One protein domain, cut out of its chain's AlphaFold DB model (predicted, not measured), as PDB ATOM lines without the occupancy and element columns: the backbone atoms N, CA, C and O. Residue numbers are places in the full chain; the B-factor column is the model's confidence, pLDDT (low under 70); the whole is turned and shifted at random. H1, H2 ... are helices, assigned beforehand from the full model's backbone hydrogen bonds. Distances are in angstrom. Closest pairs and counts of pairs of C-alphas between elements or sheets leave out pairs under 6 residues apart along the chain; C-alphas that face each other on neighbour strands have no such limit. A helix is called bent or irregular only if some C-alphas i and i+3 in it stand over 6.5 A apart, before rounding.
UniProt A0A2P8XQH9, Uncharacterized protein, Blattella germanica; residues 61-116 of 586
ATOM      1  N   SER A  61      11.456 108.150 121.905       97.06
ATOM      2  CA  SER A  61      11.788 108.421 123.303       97.06
ATOM      3  C   SER A  61      12.752 109.607 123.434       97.06
ATOM      4  O   SER A  61      13.414 110.008 122.478       97.06
ATOM      5  N   GLY A  62      12.937 110.115 124.658       96.94
ATOM      6  CA  GLY A  62      13.961 111.130 124.944       96.94
ATOM      7  C   GLY A  62      15.414 110.658 124.750       96.94
ATOM      8  O   GLY A  62      16.324 111.483 124.767       96.94
ATOM      9  N   ARG A  63      15.666 109.349 124.563       97.75
ATOM     10  CA  ARG A  63      16.983 108.834 124.138       97.75
ATOM     11  C   ARG A  63      17.161 108.933 122.623       97.75
ATOM     12  O   ARG A  63      18.267 109.212 122.171       97.75
ATOM     13  N   ASP A  64      16.085 108.743 121.870       98.12
ATOM     14  CA  ASP A  64      16.075 108.828 120.408       98.12
ATOM     15  C   ASP A  64      16.137 110.288 119.956       98.12
ATOM     16  O   ASP A  64      16.946 110.621 119.099       98.12
ATOM     17  N   ASP A  65      15.383 111.181 120.609       97.62
ATOM     18  CA  ASP A  65      15.464 112.631 120.387       97.62
ATOM     19  C   ASP A  65      16.898 113.149 120.600       97.62
ATOM     20  O   ASP A  65      17.448 113.836 119.739       97.62
ATOM     21  N   ARG A  66      17.558 112.754 121.703       97.56
ATOM     22  CA  ARG A  66      18.970 113.102 121.940       97.56
ATOM     23  C   ARG A  66      19.913 112.491 120.906       97.56
ATOM     24  O   ARG A  66      20.856 113.161 120.509       97.56
ATOM     25  N   PHE A  67      19.663 111.263 120.446       98.00
ATOM     26  CA  PHE A  67      20.455 110.654 119.374       98.00
ATOM     27  C   PHE A  67      20.323 111.438 118.058       98.00
ATOM     28  O   PHE A  67      21.342 111.742 117.452       98.00
ATOM     29  N   ILE A  68      19.106 111.833 117.663       97.56
ATOM     30  CA  ILE A  68      18.847 112.666 116.474       97.56
ATOM     31  C   ILE A  68      19.608 113.998 116.565       97.56
ATOM     32  O   ILE A  68      20.290 114.381 115.617       97.56
ATOM     33  N   VAL A  69      19.533 114.685 117.710       96.88
ATOM     34  CA  VAL A  69      20.226 115.966 117.921       96.88
ATOM     35  C   VAL A  69      21.749 115.785 117.919       96.88
ATOM     36  O   VAL A  69      22.439 116.487 117.188       96.88
ATOM     37  N   SER A  70      22.294 114.812 118.659       96.56
ATOM     38  CA  SER A  70      23.741 114.532 118.661       96.56
ATOM     39  C   SER A  70      24.280 114.095 117.297       96.56
ATOM     40  O   SER A  70      25.451 114.322 117.015       96.56
ATOM     41  N   LEU A  71      23.452 113.464 116.464       96.75
ATOM     42  CA  LEU A  71      23.809 113.051 115.113       96.75
ATOM     43  C   LEU A  71      23.971 114.266 114.188       96.75
ATOM     44  O   LEU A  71      25.018 114.419 113.569       96.75
ATOM     45  N   VAL A  72      22.979 115.163 114.165       95.62
ATOM     46  CA  VAL A  72      23.007 116.391 113.345       95.62
ATOM     47  C   VAL A  72      24.036 117.410 113.858       95.62
ATOM     48  O   VAL A  72      24.606 118.144 113.061       95.62
ATOM     49  N   LEU A  73      24.336 117.443 115.163       94.00
ATOM     50  CA  LEU A  73      25.391 118.309 115.714       94.00
ATOM     51  C   LEU A  73      26.821 117.824 115.419       94.00
ATOM     52  O   LEU A  73      27.739 118.638 115.431       94.00
ATOM     53  N   ARG A  74      27.028 116.522 115.181       95.44
ATOM     54  CA  ARG A  74      28.332 115.975 114.753       95.44
ATOM     55  C   ARG A  74      28.517 116.119 113.249       95.44
ATOM     56  O   ARG A  74      29.510 116.669 112.791       95.44
ATOM     57  N   ASP A  75      27.515 115.660 112.512       94.75
ATOM     58  CA  ASP A  75      27.535 115.555 111.063       94.75
ATOM     59  C   ASP A  75      26.490 116.540 110.511       94.75
ATOM     60  O   ASP A  75      25.385 116.142 110.133       94.75
ATOM     61  N   CYS A  76      26.817 117.838 110.483       91.50
ATOM     62  CA  CYS A  76      25.878 118.925 110.150       91.50
ATOM     63  C   CYS A  76      25.247 118.839 108.746       91.50
ATOM     64  O   CYS A  76      24.209 119.449 108.501       91.50
ATOM     65  N   HIS A  77      25.835 118.046 107.848       92.81
ATOM     66  CA  HIS A  77      25.307 117.745 106.515       92.81
ATOM     67  C   HIS A  77      24.329 116.546 106.481       92.81
ATOM     68  O   HIS A  77      23.776 116.244 105.424       92.81
ATOM     69  N   THR A  78      24.088 115.856 107.607       95.06
ATOM     70  CA  THR A  78      23.203 114.675 107.680       95.06
ATOM     71  C   THR A  78      21.759 115.059 107.385       95.06
ATOM     72  O   THR A  78      21.054 115.586 108.248       95.06
ATOM     73  N   THR A  79      21.273 114.742 106.186       95.38
ATOM     74  CA  THR A  79      19.898 115.078 105.788       95.38
ATOM     75  C   THR A  79      18.862 114.464 106.740       95.38
ATOM     76  O   THR A  79      19.059 113.382 107.293       95.38
ATOM     77  N   ALA A  80      17.681 115.077 106.877       96.19
ATOM     78  CA  ALA A  80      16.610 114.524 107.722       96.19
ATOM     79  C   ALA A  80      16.125 113.113 107.293       96.19
ATOM     80  O   ALA A  80      15.491 112.408 108.080       96.19
ATOM     81  N   VAL A  81      16.412 112.691 106.052       96.88
ATOM     82  CA  VAL A  81      16.163 111.321 105.563       96.88
ATOM     83  C   VAL A  81      17.258 110.372 106.045       96.88
ATOM     84  O   VAL A  81      16.957 109.280 106.521       96.88
ATOM     85  N   GLU A  82      18.517 110.794 105.988       97.69
ATOM     86  CA  GLU A  82      19.643 110.026 106.510       97.69
ATOM     87  C   GLU A  82      19.576 109.888 108.037       97.69
ATOM     88  O   GLU A  82      19.715 108.782 108.552       97.69
ATOM     89  N   ALA A  83      19.255 110.962 108.765       97.56
ATOM     90  CA  ALA A  83      19.071 110.928 110.216       97.56
ATOM     91  C   ALA A  83      17.953 109.957 110.641       97.56
ATOM     92  O   ALA A  83      18.112 109.224 111.618       97.56
ATOM     93  N   ARG A  84      16.854 109.876 109.868       98.06
ATOM     94  CA  ARG A  84      15.835 108.821 110.022       98.06
ATOM     95  C   ARG A  84      16.436 107.434 109.796       98.06
ATOM     96  O   ARG A  84      16.221 106.549 110.617       98.06
ATOM     97  N   ASN A  85      17.149 107.230 108.689       98.12
ATOM     98  CA  ASN A  85      17.689 105.917 108.324       98.12
ATOM     99  C   ASN A  85      18.703 105.422 109.375       98.12
ATOM    100  O   ASN A  85      18.585 104.291 109.845       98.12
ATOM    101  N   ARG A  86      19.628 106.287 109.819       97.88
ATOM    102  CA  ARG A  86      20.589 106.006 110.897       97.88
ATOM    103  C   ARG A  86      19.879 105.732 112.237       97.88
ATOM    104  O   ARG A  86      20.271 104.812 112.949       97.88
ATOM    105  N   LEU A  87      18.798 106.453 112.575       98.25
ATOM    106  CA  LEU A  87      17.972 106.141 113.756       98.25
ATOM    107  C   LEU A  87      17.305 104.760 113.640       98.25
ATOM    108  O   LEU A  87      17.344 103.984 114.593       98.25
ATOM    109  N   GLN A  88      16.721 104.434 112.487       98.25
ATOM    110  CA  GLN A  88      16.085 103.138 112.257       98.25
ATOM    111  C   GLN A  88      17.103 101.989 112.350       98.25
ATOM    112  O   GLN A  88      16.799 100.969 112.960       98.25
ATOM    113  N   GLN A  89      18.321 102.172 111.829       98.06
ATOM    114  CA  GLN A  89      19.419 101.203 111.943       98.06
ATOM    115  C   GLN A  89      19.897 101.012 113.395       98.06
ATOM    116  O   GLN A  89      20.074  99.882 113.835       98.06
ATOM    117  N   VAL A  90      20.085 102.098 114.156       98.00
ATOM    118  CA  VAL A  90      20.684 102.051 115.511       98.00
ATOM    119  C   VAL A  90      19.661 101.770 116.625       98.00
ATOM    120  O   VAL A  90      20.035 101.332 117.715       98.00
ATOM    121  N   ARG A  91      18.367 102.036 116.396       97.31
ATOM    122  CA  ARG A  91      17.300 101.917 117.413       97.31
ATOM    123  C   ARG A  91      16.099 101.064 117.001       97.31
ATOM    124  O   ARG A  91      15.249 100.810 117.845       97.31
ATOM    125  N   GLY A  92      15.968 100.677 115.730       97.81
ATOM    126  CA  GLY A  92      14.746 100.053 115.196       97.81
ATOM    127  C   GLY A  92      13.547 101.009 115.073       97.81
ATOM    128  O   GLY A  92      12.470 100.605 114.640       97.81
ATOM    129  N   VAL A  93      13.708 102.286 115.440       97.94
ATOM    130  CA  VAL A  93      12.620 103.271 115.525       97.94
ATOM    131  C   VAL A  93      12.358 103.895 114.151       97.94
ATOM    132  O   VAL A  93      13.061 104.807 113.718       97.94
ATOM    133  N   ASN A  94      11.325 103.406 113.462       97.62
ATOM    134  CA  ASN A  94      10.851 103.967 112.195       97.62
ATOM    135  C   ASN A  94       9.967 105.211 112.432       97.62
ATOM    136  O   ASN A  94       8.987 105.157 113.177       97.62
ATOM    137  N   VAL A  95      10.305 106.330 111.785       97.69
ATOM    138  CA  VAL A  95       9.619 107.632 111.896       97.69
ATOM    139  C   VAL A  95       9.614 108.377 110.559       97.69
ATOM    140  O   VAL A  95      10.425 108.109 109.680       97.69
ATOM    141  N   SER A  96       8.720 109.351 110.377       97.81
ATOM    142  CA  SER A  96       8.700 110.173 109.157       97.81
ATOM    143  C   SER A  96       9.810 111.237 109.143       97.81
ATOM    144  O   SER A  96      10.226 111.718 110.199       97.81
ATOM    145  N   LYS A  97      10.235 111.687 107.945       97.25
ATOM    146  CA  LYS A  97      11.169 112.829 107.760       97.25
ATOM    147  C   LYS A  97      10.715 114.057 108.565       97.25
ATOM    148  O   LYS A  97      11.511 114.686 109.252       97.25
ATOM    149  N   ILE A  98       9.412 114.351 108.531       96.94
ATOM    150  CA  ILE A  98       8.793 115.468 109.261       96.94
ATOM    151  C   ILE A  98       8.956 115.303 110.780       96.94
ATOM    152  O   ILE A  98       9.150 116.292 111.482       96.94
ATOM    153  N   MET A  99       8.916 114.075 111.310       96.88
ATOM    154  CA  MET A  99       9.107 113.848 112.744       96.88
ATOM    155  C   MET A  99      10.554 114.090 113.188       96.88
ATOM    156  O   MET A  99      10.734 114.620 114.279       96.88
ATOM    157  N   ILE A 100      11.555 113.786 112.351       97.25
ATOM    158  CA  ILE A 100      12.958 114.163 112.603       97.25
ATOM    159  C   ILE A 100      13.091 115.690 112.686       97.25
ATOM    160  O   ILE A 100      13.574 116.208 113.689       97.25
ATOM    161  N   VAL A 101      12.583 116.422 111.685       96.12
ATOM    162  CA  VAL A 101      12.639 117.898 111.659       96.12
ATOM    163  C   VAL A 101      11.916 118.516 112.867       96.12
ATOM    164  O   VAL A 101      12.413 119.469 113.461       96.12
ATOM    165  N   LYS A 102      10.792 117.931 113.309       95.69
ATOM    166  CA  LYS A 102      10.064 118.349 114.525       95.69
ATOM    167  C   LYS A 102      10.737 117.964 115.859       95.69
ATOM    168  O   LYS A 102      10.146 118.225 116.905       95.69
ATOM    169  N   ARG A 103      11.923 117.339 115.863       95.50
ATOM    170  CA  ARG A 103      12.724 117.061 117.080       95.50
ATOM    171  C   ARG A 103      14.081 117.756 117.109       95.50
ATOM    172  O   ARG A 103      14.785 117.638 118.105       95.50
ATOM    173  N   LEU A 104      14.429 118.487 116.057       95.38
ATOM    174  CA  LEU A 104      15.620 119.325 116.036       95.38
ATOM    175  C   LEU A 104      15.291 120.720 116.586       95.38
ATOM    176  O   LEU A 104      14.188 121.217 116.330       95.38
ATOM    177  N   PRO A 105      16.218 121.357 117.326       90.81
ATOM    178  CA  PRO A 105      16.066 122.749 117.730       90.81
ATOM    179  C   PRO A 105      16.079 123.649 116.491       90.81
ATOM    180  O   PRO A 105      16.687 123.310 115.475       90.81
ATOM    181  N   ASP A 106      15.414 124.796 116.576       88.19
ATOM    182  CA  ASP A 106      15.183 125.716 115.458       88.19
ATOM    183  C   ASP A 106      16.472 126.141 114.747       88.19
ATOM    184  O   ASP A 106      16.558 126.062 113.520       88.19
ATOM    185  N   ASN A 107      17.530 126.411 115.513       83.81
ATOM    186  CA  ASN A 107      18.875 126.714 115.019       83.81
ATOM    187  C   ASN A 107      19.403 125.642 114.037       83.81
ATOM    188  O   ASN A 107      20.074 125.972 113.063       83.81
ATOM    189  N   CYS A 108      19.065 124.363 114.248       78.81
ATOM    190  CA  CYS A 108      19.493 123.238 113.410       78.81
ATOM    191  C   CYS A 108      18.542 122.920 112.241       78.81
ATOM    192  O   CYS A 108      18.874 122.062 111.424       78.81
ATOM    193  N   LYS A 109      17.368 123.561 112.131       81.69
ATOM    194  CA  LYS A 109      16.406 123.263 111.048       81.69
ATOM    195  C   LYS A 109      16.911 123.762 109.692       81.69
ATOM    196  O   LYS A 109      16.823 123.030 108.710       81.69
ATOM    197  N   HIS A 110      17.513 124.953 109.661       75.00
ATOM    198  CA  HIS A 110      18.021 125.610 108.450       75.00
ATOM    199  C   HIS A 110      19.022 124.750 107.660       75.00
ATOM    200  O   HIS A 110      18.907 124.628 106.441       75.00
ATOM    201  N   GLY A 111      19.948 124.075 108.353       63.69
ATOM    202  CA  GLY A 111      20.963 123.222 107.722       63.69
ATOM    203  C   GLY A 111      20.410 121.995 106.983       63.69
ATOM    204  O   GLY A 111      21.129 121.399 106.188       63.69
ATOM    205  N   LEU A 112      19.143 121.618 107.207       59.75
ATOM    206  CA  LEU A 112      18.529 120.417 106.622       59.75
ATOM    207  C   LEU A 112      17.534 120.696 105.485       59.75
ATOM    208  O   LEU A 112      16.930 119.752 104.963       59.75
ATOM    209  N   CYS A 113      17.335 121.962 105.107       52.16
ATOM    210  CA  CYS A 113      16.348 122.343 104.093       52.16
ATOM    211  C   CYS A 113      16.842 122.162 102.647       52.16
ATOM    212  O   CYS A 113      16.031 121.862 101.772       52.16
ATOM    213  N   HIS A 114      18.150 122.262 102.393       52.84
ATOM    214  CA  HIS A 114      18.723 122.287 101.038       52.84
ATOM    215  C   HIS A 114      19.322 120.935 100.630       52.84
ATOM    216  O   HIS A 114      20.526 120.770 100.466       52.84
ATOM    217  N   GLY A 115      18.439 119.944 100.485       53.59
ATOM    218  CA  GLY A 115      18.744 118.644  99.886       53.59
ATOM    219  C   GLY A 115      18.150 118.535  98.484       53.59
ATOM    220  O   GLY A 115      17.177 117.803  98.307       53.59
ATOM    221  N   GLY A 116      18.699 119.292  97.533       44.03
ATOM    222  CA  GLY A 116      18.245 119.346  96.141       44.03
ATOM    223  C   GLY A 116      18.939 120.464  95.366       44.03
ATOM    224  O   GLY A 116      18.477 121.592  95.441       44.03
TER     225      GLY A 116
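This is residues 61 to 116 of the 586 residues of an uncharacterized protein of Blattella germanica (UniProt A0A2P8XQH9). Two helices, H1 and H2, pack on each other at a steep angle, running opposite ways, and the short H3 packs on the first part of H2, at residues 80 to 84. A fourth, poorly formed helix, H4, sits near Val 72 of H1, Ala 80 of H2 and Val 101 of H3, and residues 113 to 116 follow it as a short tail. The printed part has 56 residues with four named helices, H1 to H4 in order along the chain, and no named strand; its class is all helix. It is compact, with a radius of gyration of the C-alphas of 10.1 A, and spans 27 by 20 by 19 A.

Start at the longest helix, H1, residues 62 to 74. It touches H2, residues 80 to 91, where the closest C-alphas, those of Ile 68 and Ala 83, are 6.5 A apart. These two helices stand at a steep tilt of 52 degrees, opposite ways. Look next at H3, residues 97 to 101: it touches H2 at residues 80 to 84 of H2 alone, and the closest C-alphas, those of Val 81 and Lys 97, are 5.7 A apart. H1 and H3 are close but not clearly touching, with the closest C-alphas, those of Ile 68 and Ile 100, 7.2 A apart. Then turn to H4, residues 106 to 112, which touches no helix. It is close to H1 but not clearly touching, with the closest C-alphas, those of Val 72 and Cys 108, 7.7 A apart and a steep tilt of 60 degrees, the same way. H4 and H3 are also close but not clearly touching, the closest C-alphas being those of Val 101 and Lys 109, 6.6 A apart. H2 and H4 are about perpendicular at 79 degrees and close but not clearly touching, with the closest C-alphas, those of Ala 80 and Leu 112, 6.3 A apart. In H2 and H3 every O i to N i+4 pair is within hydrogen-bond range; in H1 it is 8 of 9, and in H4 0 of 3, beside 2 of 4 O i to N i+3 pairs.

Find C-alpha 62 at (13.961, 111.130, 124.944); from there H1 runs 18.3 A to C-alpha 74. H2 begins at C-alpha 80, at (16.610, 114.524, 107.722), and runs 15.9 A to C-alpha 91. H3 takes 6.6 A from C-alpha 97 to C-alpha 101. H4 runs 10.8 A from C-alpha 106 to C-alpha 112 at (18.529, 120.417, 106.622); it is only just irregular, with C-alphas 107 and 110 6.7 A apart.

The two C-alphas farthest apart are those of Gly 62 and Gly 116, at 30.3 A. The printed part has no cut, and the links H1 to H2, H2 to H3 and H3 to H4 are tight. The mean pLDDT of the printed part is 90.7, while residues 111 to 116 are under 70.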